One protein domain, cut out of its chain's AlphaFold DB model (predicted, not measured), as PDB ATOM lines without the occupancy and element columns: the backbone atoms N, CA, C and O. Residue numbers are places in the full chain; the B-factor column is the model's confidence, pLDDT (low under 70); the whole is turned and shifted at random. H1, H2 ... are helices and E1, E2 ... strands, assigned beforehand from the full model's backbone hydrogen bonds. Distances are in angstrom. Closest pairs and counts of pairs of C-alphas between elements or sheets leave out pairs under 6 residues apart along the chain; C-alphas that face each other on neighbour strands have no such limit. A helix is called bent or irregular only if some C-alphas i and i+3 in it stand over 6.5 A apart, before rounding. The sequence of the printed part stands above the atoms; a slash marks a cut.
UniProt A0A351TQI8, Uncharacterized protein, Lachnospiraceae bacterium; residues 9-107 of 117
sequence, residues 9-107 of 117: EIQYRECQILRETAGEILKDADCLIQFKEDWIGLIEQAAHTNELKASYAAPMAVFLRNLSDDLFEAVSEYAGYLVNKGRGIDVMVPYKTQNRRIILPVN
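AT A GLANCE: This is residues 9 to 107 of the 117 residues of an uncharacterized protein of Lachnospiraceae bacterium (UniProt A0A351TQI8). H1 runs through the middle of four helices packed crosswise: the helical hairpin H2 and H3 packs on it from one side, and H4 crosses it on another. A small sheet of two parallel strands, E1 and E2, covers the end of this body away from H2. The printed part has 99 residues, with four named helices and two named strands in the order E1, H1, H2, H3, H4, E2 along the chain, and its class is mostly helix. The whole is compact, with a radius of gyration of the C-alphas of 12.2 A, and spans 34 by 28 by 26 A.

IN THESE COORDINATES: E1, residues 9 to 11, begins at C-alpha 9 (32.214, -35.481, 39.251). H1 is residues 12 to 25, 20.5 A. H2, residues 32 to 47, 19.5 A, is irregular, with C-alphas 34 and 37 8.5 A apart, and has a kink of 50 degrees near residue 39. H3, residues 51 to 66, 23.3 A, is neither bent nor irregular, but only just: C-alphas 55 and 58 are 6.5 A apart. H4, residues 69 to 85, is 24.1 A. E2, residues 102 to 106, ends at C-alpha 106 (34.714, -40.280, 35.468).

HOW THE PARTS SIT: E1 and E2 are parallel, with N 106 and O 10 2.8 A apart; with H1 to H4 between them they form a strand-helix-strand unit. H1 touches H2, closest C-alphas Thr 21 and Leu 42, 5.9 A, at a steep tilt of 60 degrees. H1 touches H4, Arg 19 and Val 83, 5.2 A, about perpendicular at 87 degrees. H2 and H3 touch, Ala 47 and Ala 54, 3.8 A, at a shallow tilt of 31 degrees, opposite ways. Every O i to N i+4 pair is within hydrogen-bond range in H1 and H4, 9 of 12 in H2 and 10 of 12 in H3.

THE WHOLE: The printed part has no cut. The link from H4 to E2 is long; its residues 95 to 96 pair antiparallel with residues 102 to 103 of E2. Residues 88 to 91 have pLDDT under 70.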
ATOM      1  N   GLU A   9      31.385 -34.457  39.897       88.75
ATOM      2  CA  GLU A   9      32.214 -35.481  39.251       88.75
ATOM      3  C   GLU A   9      32.763 -36.437  40.314       88.75
ATOM      4  O   GLU A   9      33.235 -35.986  41.356       88.75
ATOM      5  N   ILE A  10      32.708 -37.745  40.055       87.69
ATOM      6  CA  ILE A  10      33.187 -38.777  40.988       87.69
ATOM      7  C   ILE A  10      34.058 -39.773  40.231       87.69
ATOM      8  O   ILE A  10      33.650 -40.330  39.216       87.69
ATOM      9  N   GLN A  11      35.265 -40.039  40.707       87.94
ATOM     10  CA  GLN A  11      36.172 -40.983  40.067       87.94
ATOM     11  C   GLN A  11      35.707 -42.433  40.236       87.94
ATOM     12  O   GLN A  11      35.013 -42.785  41.190       87.94
ATOM     13  N   TYR A  12      36.162 -43.323  39.349       86.06
ATOM     14  CA  TYR A  12      35.881 -44.759  39.457       86.06
ATOM     15  C   TYR A  12      36.179 -45.327  40.854       86.06
ATOM     16  O   TYR A  12      35.357 -46.038  41.434       86.06
ATOM     17  N   ARG A  13      37.352 -45.000  41.410       86.56
ATOM     18  CA  ARG A  13      37.769 -45.473  42.739       86.56
ATOM     19  C   ARG A  13      36.909 -44.895  43.857       86.56
ATOM     20  O   ARG A  13      36.550 -45.622  44.777       86.56
ATOM     21  N   GLU A  14      36.504 -43.638  43.735       89.88
ATOM     22  CA  GLU A  14      35.576 -42.993  44.666       89.88
ATOM     23  C   GLU A  14      34.192 -43.658  44.608       89.88
ATOM     24  O   GLU A  14      33.635 -43.976  45.652       89.88
ATOM     25  N   CYS A  15      33.688 -44.019  43.420       90.00
ATOM     26  CA  CYS A  15      32.442 -44.787  43.280       90.00
ATOM     27  C   CYS A  15      32.506 -46.140  44.008       90.00
ATOM     28  O   CYS A  15      31.528 -46.565  44.624       90.00
ATOM     29  N   GLN A  16      33.652 -46.832  43.950       88.94
ATOM     30  CA  GLN A  16      33.842 -48.095  44.670       88.94
ATOM     31  C   GLN A  16      33.770 -47.892  46.186       88.94
ATOM     32  O   GLN A  16      33.082 -48.657  46.861       88.94
ATOM     33  N   ILE A  17      34.444 -46.858  46.700       91.69
ATOM     34  CA  ILE A  17      34.456 -46.541  48.131       91.69
ATOM     35  C   ILE A  17      33.060 -46.114  48.590       91.69
ATOM     36  O   ILE A  17      32.567 -46.682  49.558       91.69
ATOM     37  N   LEU A  18      32.397 -45.198  47.871       92.44
ATOM     38  CA  LEU A  18      31.033 -44.753  48.177       92.44
ATOM     39  C   LEU A  18      30.074 -45.931  48.276       92.44
ATOM     40  O   LEU A  18      29.338 -46.023  49.246       92.44
ATOM     41  N   ARG A  19      30.105 -46.854  47.308       92.00
ATOM     42  CA  ARG A  19      29.265 -48.054  47.338       92.00
ATOM     43  C   ARG A  19      29.560 -48.923  48.558       92.00
ATOM     44  O   ARG A  19      28.634 -49.404  49.196       92.00
ATOM     45  N   GLU A  20      30.836 -49.189  48.834       91.94
ATOM     46  CA  GLU A  20      31.235 -50.050  49.951       91.94
ATOM     47  C   GLU A  20      30.780 -49.467  51.288       91.94
ATOM     48  O   GLU A  20      30.108 -50.158  52.045       91.94
ATOM     49  N   THR A  21      31.073 -48.195  51.553       93.94
ATOM     50  CA  THR A  21      30.727 -47.557  52.830       93.94
ATOM     51  C   THR A  21      29.236 -47.267  52.951       93.94
ATOM     52  O   THR A  21      28.671 -47.431  54.029       93.94
ATOM     53  N   ALA A  22      28.567 -46.901  51.854       93.75
ATOM     54  CA  ALA A  22      27.118 -46.722  51.848       93.75
ATOM     55  C   ALA A  22      26.384 -48.039  52.092       93.75
ATOM     56  O   ALA A  22      25.378 -48.066  52.794       93.75
ATOM     57  N   GLY A  23      26.901 -49.134  51.530       93.00
ATOM     58  CA  GLY A  23      26.358 -50.468  51.734       93.00
ATOM     59  C   GLY A  23      26.441 -50.932  53.185       93.00
ATOM     60  O   GLY A  23      25.608 -51.728  53.590       93.00
ATOM     61  N   GLU A  24      27.398 -50.441  53.977       93.25
ATOM     62  CA  GLU A  24      27.444 -50.725  55.417       93.25
ATOM     63  C   GLU A  24      26.335 -49.994  56.183       93.25
ATOM     64  O   GLU A  24      25.681 -50.611  57.016       93.25
ATOM     65  N   ILE A  25      26.058 -48.727  55.858       93.38
ATOM     66  CA  ILE A  25      24.964 -47.958  56.482       93.38
ATOM     67  C   ILE A  25      23.592 -48.508  56.073       93.38
ATOM     68  O   ILE A  25      22.721 -48.719  56.912       93.38
ATOM     69  N   LEU A  26      23.397 -48.773  54.779       91.25
ATOM     70  CA  LEU A  26      22.104 -49.181  54.224       91.25
ATOM     71  C   LEU A  26      21.676 -50.613  54.594       91.25
ATOM     72  O   LEU A  26      20.577 -51.026  54.237       91.25
ATOM     73  N   LYS A  27      22.507 -51.393  55.300       86.25
ATOM     74  CA  LYS A  27      22.077 -52.686  55.869       86.25
ATOM     75  C   LYS A  27      21.011 -52.509  56.945       86.25
ATOM     76  O   LYS A  27      20.104 -53.331  57.031       86.25
ATOM     77  N   ASP A  28      21.135 -51.439  57.725       80.75
ATOM     78  CA  ASP A  28      20.309 -51.169  58.902       80.75
ATOM     79  C   ASP A  28      19.467 -49.887  58.743       80.75
ATOM     80  O   ASP A  28      18.773 -49.479  59.675       80.75
ATOM     81  N   ALA A  29      19.518 -49.242  57.570       81.00
ATOM     82  CA  ALA A  29      18.865 -47.964  57.307       81.00
ATOM     83  C   ALA A  29      18.328 -47.841  55.873       81.00
ATOM     84  O   ALA A  29      18.934 -48.318  54.918       81.00
ATOM     85  N   ASP A  30      17.239 -47.086  55.717       79.62
ATOM     86  CA  ASP A  30      16.606 -46.845  54.413       79.62
ATOM     87  C   ASP A  30      17.180 -45.620  53.671       79.62
ATOM     88  O   ASP A  30      16.929 -45.439  52.479       79.62
ATOM     89  N   CYS A  31      17.924 -44.738  54.355       82.44
ATOM     90  CA  CYS A  31      18.364 -43.465  53.780       82.44
ATOM     91  C   CYS A  31      19.716 -42.978  54.323       82.44
ATOM     92  O   CYS A  31      19.851 -42.706  55.509       82.44
ATOM     93  N   LEU A  32      20.693 -42.772  53.432       85.19
ATOM     94  CA  LEU A  32      22.057 -42.335  53.777       85.19
ATOM     95  C   LEU A  32      22.155 -40.908  54.319       85.19
ATOM     96  O   LEU A  32      23.045 -40.627  55.118       85.19
ATOM     97  N   ILE A  33      21.276 -39.998  53.886       87.25
ATOM     98  CA  ILE A  33      21.427 -38.566  54.191       87.25
ATOM     99  C   ILE A  33      21.361 -38.279  55.698       87.25
ATOM    100  O   ILE A  33      22.032 -37.377  56.195       87.25
ATOM    101  N   GLN A  34      20.595 -39.088  56.433       88.94
ATOM    102  CA  GLN A  34      20.423 -38.971  57.882       88.94
ATOM    103  C   GLN A  34      21.667 -39.418  58.662       88.94
ATOM    104  O   GLN A  34      21.828 -39.044  59.819       88.94
ATOM    105  N   PHE A  35      22.565 -40.163  58.015       92.19
ATOM    106  CA  PHE A  35      23.781 -40.727  58.598       92.19
ATOM    107  C   PHE A  35      25.033 -40.053  58.030       92.19
ATOM    108  O   PHE A  35      26.064 -40.697  57.866       92.19
ATOM    109  N   LYS A  36      24.950 -38.757  57.693       92.94
ATOM    110  CA  LYS A  36      26.045 -38.002  57.058       92.94
ATOM    111  C   LYS A  36      27.386 -38.191  57.769       92.94
ATOM    112  O   LYS A  36      28.353 -38.604  57.132       92.94
ATOM    113  N   GLU A  37      27.436 -37.921  59.070       95.06
ATOM    114  CA  GLU A  37      28.685 -37.993  59.839       95.06
ATOM    115  C   GLU A  37      29.182 -39.433  60.016       95.06
ATOM    116  O   GLU A  37      30.371 -39.688  59.834       95.06
ATOM    117  N   ASP A  38      28.285 -40.388  60.271       95.00
ATOM    118  CA  ASP A  38      28.647 -41.805  60.403       95.00
ATOM    119  C   ASP A  38      29.190 -42.366  59.082       95.00
ATOM    120  O   ASP A  38      30.219 -43.046  59.048       95.00
ATOM    121  N   TRP A  39      28.541 -42.030  57.966       95.38
ATOM    122  CA  TRP A  39      28.967 -42.452  56.638       95.38
ATOM    123  C   TRP A  39      30.318 -41.842  56.252       95.38
ATOM    124  O   TRP A  39      31.193 -42.553  55.750       95.38
ATOM    125  N   ILE A  40      30.532 -40.551  56.533       95.00
ATOM    126  CA  ILE A  40      31.836 -39.902  56.342       95.00
ATOM    127  C   ILE A  40      32.898 -40.562  57.230       95.00
ATOM    128  O   ILE A  40      33.999 -40.830  56.749       95.00
ATOM    129  N   GLY A  41      32.568 -40.910  58.476       95.69
ATOM    130  CA  GLY A  41      33.460 -41.645  59.373       95.69
ATOM    131  C   GLY A  41      33.894 -43.002  58.805       95.69
ATOM    132  O   GLY A  41      35.073 -43.352  58.870       95.69
ATOM    133  N   LEU A  42      32.987 -43.746  58.163       95.31
ATOM    134  CA  LEU A  42      33.332 -44.997  57.470       95.31
ATOM    135  C   LEU A  42      34.258 -44.771  56.268       95.31
ATOM    136  O   LEU A  42      35.152 -45.581  56.007       95.31
ATOM    137  N   ILE A  43      34.078 -43.671  55.536       94.69
ATOM    138  CA  ILE A  43      34.975 -43.290  54.436       94.69
ATOM    139  C   ILE A  43      36.372 -42.963  54.976       94.69
ATOM    140  O   ILE A  43      37.368 -43.422  54.418       94.69
ATOM    141  N   GLU A  44      36.470 -42.238  56.089       94.38
ATOM    142  CA  GLU A  44      37.757 -41.969  56.738       94.38
ATOM    143  C   GLU A  44      38.433 -43.254  57.215       94.38
ATOM    144  O   GLU A  44      39.627 -43.444  56.992       94.38
ATOM    145  N   GLN A  45      37.684 -44.192  57.798       94.25
ATOM    146  CA  GLN A  45      38.222 -45.506  58.160       94.25
ATOM    147  C   GLN A  45      38.729 -46.271  56.931       94.25
ATOM    148  O   GLN A  45      39.798 -46.881  56.988       94.25
ATOM    149  N   ALA A  46      38.033 -46.184  55.792       91.56
ATOM    150  CA  ALA A  46      38.491 -46.790  54.545       91.56
ATOM    151  C   ALA A  46      39.859 -46.243  54.097       91.56
ATOM    152  O   ALA A  46      40.662 -47.006  53.553       91.56
ATOM    153  N   ALA A  47      40.170 -44.974  54.385       88.25
ATOM    154  CA  ALA A  47      41.480 -44.388  54.101       88.25
ATOM    155  C   ALA A  47      42.626 -45.060  54.880       88.25
ATOM    156  O   ALA A  47      43.757 -45.069  54.410       88.25
ATOM    157  N   HIS A  48      42.344 -45.677  56.027       89.00
ATOM    158  CA  HIS A  48      43.347 -46.347  56.861       89.00
ATOM    159  C   HIS A  48      43.583 -47.813  56.467       89.00
ATOM    160  O   HIS A  48      44.413 -48.489  57.069       89.00
ATOM    161  N   THR A  49      42.860 -48.331  55.467       87.50
ATOM    162  CA  THR A  49      42.943 -49.754  55.093       87.50
ATOM    163  C   THR A  49      44.152 -50.090  54.220       87.50
ATOM    164  O   THR A  49      44.736 -51.158  54.384       87.50
ATOM    165  N   ASN A  50      44.517 -49.220  53.273       85.31
ATOM    166  CA  ASN A  50      45.733 -49.316  52.460       85.31
ATOM    167  C   ASN A  50      46.020 -47.985  51.743       85.31
ATOM    168  O   ASN A  50      45.129 -47.146  51.610       85.31
ATOM    169  N   GLU A  51      47.241 -47.828  51.225       82.38
ATOM    170  CA  GLU A  51      47.697 -46.603  50.547       82.38
ATOM    171  C   GLU A  51      46.845 -46.225  49.328       82.38
ATOM    172  O   GLU A  51      46.538 -45.051  49.123       82.38
ATOM    173  N   LEU A  52      46.404 -47.214  48.541       83.31
ATOM    174  CA  LEU A  52      45.575 -46.955  47.365       83.31
ATOM    175  C   LEU A  52      44.199 -46.410  47.757       83.31
ATOM    176  O   LEU A  52      43.694 -45.519  47.094       83.31
ATOM    177  N   LYS A  53      43.564 -46.927  48.810       84.12
ATOM    178  CA  LYS A  53      42.295 -46.386  49.312       84.12
ATOM    179  C   LYS A  53      42.509 -45.037  49.991       84.12
ATOM    180  O   LYS A  53      41.659 -44.168  49.830       84.12
ATOM    181  N   ALA A  54      43.637 -44.833  50.671       86.38
ATOM    182  CA  ALA A  54      43.981 -43.563  51.305       86.38
ATOM    183  C   ALA A  54      43.976 -42.391  50.310       86.38
ATOM    184  O   ALA A  54      43.398 -41.344  50.610       86.38
ATOM    185  N   SER A  55      44.545 -42.586  49.114       88.31
ATOM    186  CA  SER A  55      44.675 -41.533  48.096       88.31
ATOM    187  C   SER A  55      43.345 -41.033  47.520       88.31
ATOM    188  O   SER A  55      43.302 -39.923  46.996       88.31
ATOM    189  N   TYR A  56      42.256 -41.800  47.660       88.94
ATOM    190  CA  TYR A  56      40.910 -41.396  47.229       88.94
ATOM    191  C   TYR A  56      39.972 -41.112  48.408       88.94
ATOM    192  O   TYR A  56      39.239 -40.128  48.394       88.94
ATOM    193  N   ALA A  57      39.991 -41.945  49.450       89.44
ATOM    194  CA  ALA A  57      39.034 -41.869  50.550       89.44
ATOM    195  C   ALA A  57      39.228 -40.626  51.430       89.44
ATOM    196  O   ALA A  57      38.243 -39.979  51.780       89.44
ATOM    197  N   ALA A  58      40.472 -40.253  51.757       89.25
ATOM    198  CA  ALA A  58      40.720 -39.088  52.606       89.25
ATOM    199  C   ALA A  58      40.314 -37.761  51.925       89.25
ATOM    200  O   ALA A  58      39.555 -36.999  52.532       89.25
ATOM    201  N   PRO A  59      40.704 -37.484  50.660       89.19
ATOM    202  CA  PRO A  59      40.194 -36.318  49.936       89.19
ATOM    203  C   PRO A  59      38.670 -36.327  49.782       89.19
ATOM    204  O   PRO A  59      38.029 -35.289  49.943       89.19
ATOM    205  N   MET A  60      38.077 -37.496  49.524       90.69
ATOM    206  CA  MET A  60      36.632 -37.636  49.366       90.69
ATOM    207  C   MET A  60      35.867 -37.331  50.660       90.69
ATOM    208  O   MET A  60      34.850 -36.645  50.606       90.69
ATOM    209  N   ALA A  61      36.352 -37.769  51.826       93.12
ATOM    210  CA  ALA A  61      35.738 -37.429  53.113       93.12
ATOM    211  C   ALA A  61      35.706 -35.909  53.344       93.12
ATOM    212  O   ALA A  61      34.671 -35.348  53.710       93.12
ATOM    213  N   VAL A  62      36.821 -35.225  53.062       91.38
ATOM    214  CA  VAL A  62      36.904 -33.757  53.143       91.38
ATOM    215  C   VAL A  62      35.947 -33.100  52.151       91.38
ATOM    216  O   VAL A  62      35.255 -32.146  52.506       91.38
ATOM    217  N   PHE A  63      35.878 -33.604  50.921       90.56
ATOM    218  CA  PHE A  63      34.961 -33.099  49.903       90.56
ATOM    219  C   PHE A  63      33.495 -33.207  50.352       90.56
ATOM    220  O   PHE A  63      32.790 -32.202  50.348       90.56
ATOM    221  N   LEU A  64      33.061 -34.383  50.817       91.06
ATOM    222  CA  LEU A  64      31.680 -34.637  51.243       91.06
ATOM    223  C   LEU A  64      31.252 -33.779  52.440       91.06
ATOM    224  O   LEU A  64      30.112 -33.320  52.474       91.06
ATOM    225  N   ARG A  65      32.156 -33.514  53.395       92.88
ATOM    226  CA  ARG A  65      31.877 -32.594  54.514       92.88
ATOM    227  C   ARG A  65      31.579 -31.174  54.049       92.88
ATOM    228  O   ARG A  65      30.742 -30.505  54.644       92.88
ATOM    229  N   ASN A  66      32.270 -30.726  53.004       90.88
ATOM    230  CA  ASN A  66      32.181 -29.359  52.495       90.88
ATOM    231  C   ASN A  66      31.099 -29.174  51.418       90.88
ATOM    232  O   ASN A  66      30.904 -28.053  50.946       90.88
ATOM    233  N   LEU A  67      30.406 -30.241  51.010       89.56
ATOM    234  CA  LEU A  67      29.261 -30.129  50.114       89.56
ATOM    235  C   LEU A  67      28.104 -29.403  50.801       89.56
ATOM    236  O   LEU A  67      27.821 -29.620  51.982       89.56
ATOM    237  N   SER A  68      27.393 -28.589  50.024       90.69
ATOM    238  CA  SER A  68      26.067 -28.112  50.403       90.69
ATOM    239  C   SER A  68      25.101 -29.291  50.524       90.69
ATOM    240  O   SER A  68      25.279 -30.320  49.867       90.69
ATOM    241  N   ASP A  69      24.069 -29.149  51.354       90.50
ATOM    242  CA  ASP A  69      23.163 -30.259  51.669       90.50
ATOM    243  C   ASP A  69      22.465 -30.839  50.429       90.50
ATOM    244  O   ASP A  69      22.277 -32.047  50.344       90.50
ATOM    245  N   ASP A  70      22.165 -30.015  49.424       90.94
ATOM    246  CA  ASP A  70      21.563 -30.450  48.159       90.94
ATOM    247  C   ASP A  70      22.519 -31.292  47.294       90.94
ATOM    248  O   ASP A  70      22.111 -32.258  46.645       90.94
ATOM    249  N   LEU A  71      23.810 -30.953  47.279       90.19
ATOM    250  CA  LEU A  71      24.825 -31.745  46.586       90.19
ATOM    251  C   LEU A  71      25.165 -33.007  47.376       90.19
ATOM    252  O   LEU A  71      25.414 -34.053  46.782       90.19
ATOM    253  N   PHE A  72      25.143 -32.930  48.706       92.19
ATOM    254  CA  PHE A  72      25.327 -34.094  49.558       92.19
ATOM    255  C   PHE A  72      24.186 -35.103  49.370       92.19
ATOM    256  O   PHE A  72      24.455 -36.272  49.107       92.19
ATOM    257  N   GLU A  73      22.930 -34.645  49.387       93.00
ATOM    258  CA  GLU A  73      21.746 -35.453  49.066       93.00
ATOM    259  C   GLU A  73      21.893 -36.149  47.708       93.00
ATOM    260  O   GLU A  73      21.668 -37.354  47.589       93.00
ATOM    261  N   ALA A  74      22.345 -35.406  46.695       92.62
ATOM    262  CA  ALA A  74      22.566 -35.933  45.358       92.62
ATOM    263  C   ALA A  74      23.604 -37.075  45.333       92.62
ATOM    264  O   ALA A  74      23.409 -38.095  44.666       92.62
ATOM    265  N   VAL A  75      24.701 -36.932  46.084       93.00
ATOM    266  CA  VAL A  75      25.726 -37.979  46.209       93.00
ATOM    267  C   VAL A  75      25.217 -39.170  47.027       93.00
ATOM    268  O   VAL A  75      25.503 -40.311  46.663       93.00
ATOM    269  N   SER A  76      24.436 -38.941  48.086       93.75
ATOM    270  CA  SER A  76      23.793 -40.002  48.872       93.75
ATOM    271  C   SER A  76      22.837 -40.844  48.025       93.75
ATOM    272  O   SER A  76      22.891 -42.074  48.082       93.75
ATOM    273  N   GLU A  77      21.997 -40.204  47.205       93.88
ATOM    274  CA  GLU A  77      21.080 -40.887  46.285       93.88
ATOM    275  C   GLU A  77      21.856 -41.753  45.284       93.88
ATOM    276  O   GLU A  77      21.559 -42.938  45.098       93.88
ATOM    277  N   TYR A  78      22.917 -41.191  44.696       92.62
ATOM    278  CA  TYR A  78      23.783 -41.931  43.789       92.62
ATOM    279  C   TYR A  78      24.480 -43.109  44.476       92.62
ATOM    280  O   TYR A  78      24.493 -44.208  43.927       92.62
ATOM    281  N   ALA A  79      25.013 -42.938  45.687       92.69
ATOM    282  CA  ALA A  79      25.644 -44.029  46.427       92.69
ATOM    283  C   ALA A  79      24.657 -45.171  46.722       92.69
ATOM    284  O   ALA A  79      25.002 -46.336  46.521       92.69
ATOM    285  N   GLY A  80      23.410 -44.851  47.090       92.25
ATOM    286  CA  GLY A  80      22.338 -45.842  47.223       92.25
ATOM    287  C   GLY A  80      22.040 -46.571  45.907       92.25
ATOM    288  O   GLY A  80      21.923 -47.799  45.881       92.25
ATOM    289  N   TYR A  81      22.014 -45.846  44.784       91.31
ATOM    290  CA  TYR A  81      21.924 -46.458  43.457       91.31
ATOM    291  C   TYR A  81      23.086 -47.429  43.181       91.31
ATOM    292  O   TYR A  81      22.850 -48.541  42.699       91.31
ATOM    293  N   LEU A  82      24.329 -47.066  43.525       90.62
ATOM    294  CA  LEU A  82      25.491 -47.945  43.347       90.62
ATOM    295  C   LEU A  82      25.404 -49.212  44.203       90.62
ATOM    296  O   LEU A  82      25.798 -50.283  43.736       90.62
ATOM    297  N   VAL A  83      24.897 -49.104  45.435       91.12
ATOM    298  CA  VAL A  83      24.678 -50.253  46.328       91.12
ATOM    299  C   VAL A  83      23.693 -51.231  45.693       91.12
ATOM    300  O   VAL A  83      24.028 -52.404  45.528       91.12
ATOM    301  N   ASN A  84      22.542 -50.735  45.234       89.06
ATOM    302  CA  ASN A  84      21.511 -51.551  44.586       89.06
ATOM    303  C   ASN A  84      21.993 -52.202  43.284       89.06
ATOM    304  O   ASN A  84      21.594 -53.316  42.953       89.06
ATOM    305  N   LYS A  85      22.869 -51.520  42.540       86.19
ATOM    306  CA  LYS A  85      23.439 -52.040  41.291       86.19
ATOM    307  C   LYS A  85      24.470 -53.156  41.514       86.19
ATOM    308  O   LYS A  85      24.674 -53.982  40.627       86.19
ATOM    309  N   GLY A  86      25.121 -53.202  42.677       79.56
ATOM    310  CA  GLY A  86      26.068 -54.256  43.045       79.56
ATOM    311  C   GLY A  86      27.500 -54.068  42.511       79.56
ATOM    312  O   GLY A  86      28.013 -52.955  42.355       79.56
ATOM    313  N   ARG A  87      28.221 -55.183  42.312       71.94
ATOM    314  CA  ARG A  87      29.637 -55.196  41.891       71.94
ATOM    315  C   ARG A  87      29.772 -55.375  40.375       71.94
ATOM    316  O   ARG A  87      29.081 -56.202  39.800       71.94
ATOM    317  N   GLY A  88      30.698 -54.648  39.743       65.38
ATOM    318  CA  GLY A  88      30.988 -54.774  38.309       65.38
ATOM    319  C   GLY A  88      31.696 -53.550  37.716       65.38
ATOM    320  O   GLY A  88      31.865 -52.536  38.393       65.38
ATOM    321  N   ILE A  89      32.122 -53.661  36.454       52.50
ATOM    322  CA  ILE A  89      32.758 -52.578  35.676       52.50
ATOM    323  C   ILE A  89      31.703 -51.545  35.220       52.50
ATOM    324  O   ILE A  89      32.005 -50.359  35.131       52.50
ATOM    325  N   ASP A  90      30.434 -51.952  35.088       59.19
ATOM    326  CA  ASP A  90      29.310 -51.108  34.634       59.19
ATOM    327  C   ASP A  90      28.756 -50.141  35.696       59.19
ATOM    328  O   ASP A  90      27.669 -49.578  35.552       59.19
ATOM    329  N   VAL A  91      29.463 -49.946  36.807       62.47
ATOM    330  CA  VAL A  91      28.983 -49.156  37.954       62.47
ATOM    331  C   VAL A  91      29.142 -47.639  37.719       62.47
ATOM    332  O   VAL A  91      28.547 -46.845  38.435       62.47
ATOM    333  N   MET A  92      29.845 -47.219  36.660       74.81
ATOM    334  CA  MET A  92      30.004 -45.813  36.260       74.81
ATOM    335  C   MET A  92      28.948 -45.374  35.243       74.81
ATOM    336  O   MET A  92      29.232 -45.262  34.052       74.81
ATOM    337  N   VAL A  93      27.725 -45.112  35.699       79.56
ATOM    338  CA  VAL A  93      26.686 -44.534  34.834       79.56
ATOM    339  C   VAL A  93      26.324 -43.140  35.335       79.56
ATOM    340  O   VAL A  93      26.071 -42.998  36.532       79.56
ATOM    341  N   PRO A  94      26.285 -42.122  34.452       87.19
ATOM    342  CA  PRO A  94      25.752 -40.812  34.795       87.19
ATOM    343  C   PRO A  94      24.391 -40.932  35.468       87.19
ATOM    344  O   PRO A  94      23.508 -41.645  34.988       87.19
ATOM    345  N   TYR A  95      24.223 -40.226  36.577       88.56
ATOM    346  CA  TYR A  95      23.033 -40.330  37.398       88.56
ATOM    347  C   TYR A  95      22.388 -38.964  37.560       88.56
ATOM    348  O   TYR A  95      23.052 -37.982  37.885       88.56
ATOM    349  N   LYS A  96      21.080 -38.905  37.315       90.50
ATOM    350  CA  LYS A  96      20.277 -37.712  37.559       90.50
ATOM    351  C   LYS A  96      19.452 -37.945  38.811       90.50
ATOM    352  O   LYS A  96      18.624 -38.850  38.826       90.50
ATOM    353  N   THR A  97      19.678 -37.110  39.810       90.06
ATOM    354  CA  THR A  97      19.053 -37.214  41.129       90.06
ATOM    355  C   THR A  97      17.660 -36.596  41.130       90.06
ATOM    356  O   THR A  97      17.289 -35.838  40.217       90.06
ATOM    357  N   GLN A  98      16.877 -36.871  42.172       90.19
ATOM    358  CA  GLN A  98      15.532 -36.315  42.347       90.19
ATOM    359  C   GLN A  98      15.544 -34.783  42.389       90.19
ATOM    360  O   GLN A  98      14.718 -34.132  41.743       90.19
ATOM    361  N   ASN A  99      16.545 -34.198  43.053       88.88
ATOM    362  CA  ASN A  99      16.758 -32.751  43.107       88.88
ATOM    363  C   ASN A  99      17.396 -32.169  41.822       88.88
ATOM    364  O   ASN A  99      17.801 -31.008  41.780       88.88
ATOM    365  N   ARG A 100      17.413 -32.956  40.732       87.88
ATOM    366  CA  ARG A 100      17.865 -32.591  39.378       87.88
ATOM    367  C   ARG A 100      19.348 -32.245  39.277       87.88
ATOM    368  O   ARG A 100      19.759 -31.683  38.259       87.88
ATOM    369  N   ARG A 101      20.145 -32.600  40.284       89.25
ATOM    370  CA  ARG A 101      21.604 -32.582  40.191       89.25
ATOM    371  C   ARG A 101      22.073 -33.751  39.327       89.25
ATOM    372  O   ARG A 101      21.360 -34.737  39.118       89.25
ATOM    373  N   ILE A 102      23.263 -33.606  38.762       89.56
ATOM    374  CA  ILE A 102      23.872 -34.635  37.917       89.56
ATOM    375  C   ILE A 102      25.139 -35.132  38.600       89.56
ATOM    376  O   ILE A 102      26.017 -34.336  38.928       89.56
ATOM    377  N   ILE A 103      25.243 -36.444  38.785       88.56
ATOM    378  CA  ILE A 103      26.473 -37.106  39.206       88.56
ATOM    379  C   ILE A 103      27.113 -37.747  37.979       88.56
ATOM    380  O   ILE A 103      26.492 -38.562  37.291       88.56
ATOM    381  N   LEU A 104      28.348 -37.352  37.687       88.12
ATOM    382  CA  LEU A 104      29.107 -37.816  36.532       88.12
ATOM    383  C   LEU A 104      30.271 -38.686  37.008       88.12
ATOM    384  O   LEU A 104      31.277 -38.156  37.485       88.12
ATOM    385  N   PRO A 105      30.169 -40.017  36.884       85.00
ATOM    386  CA  PRO A 105      31.309 -40.867  37.136       85.00
ATOM    387  C   PRO A 105      32.343 -40.703  36.021       85.00
ATOM    388  O   PRO A 105      32.015 -40.804  34.837       85.00
ATOM    389  N   VAL A 106      33.597 -40.471  36.396       83.88
ATOM    390  CA  VAL A 106      34.714 -40.280  35.468       83.88
ATOM    391  C   VAL A 106      35.789 -41.334  35.698       83.88
ATOM    392  O   VAL A 106      36.138 -41.676  36.829       83.88
ATOM    393  N   ASN A 107      36.356 -41.844  34.607       76.81
ATOM    394  CA  ASN A 107      37.535 -42.697  34.663       76.81
ATOM    395  C   ASN A 107      38.761 -41.880  34.259       76.81
ATOM    396  O   ASN A 107      39.241 -41.955  33.129       76.81
TER     397      ASN A 107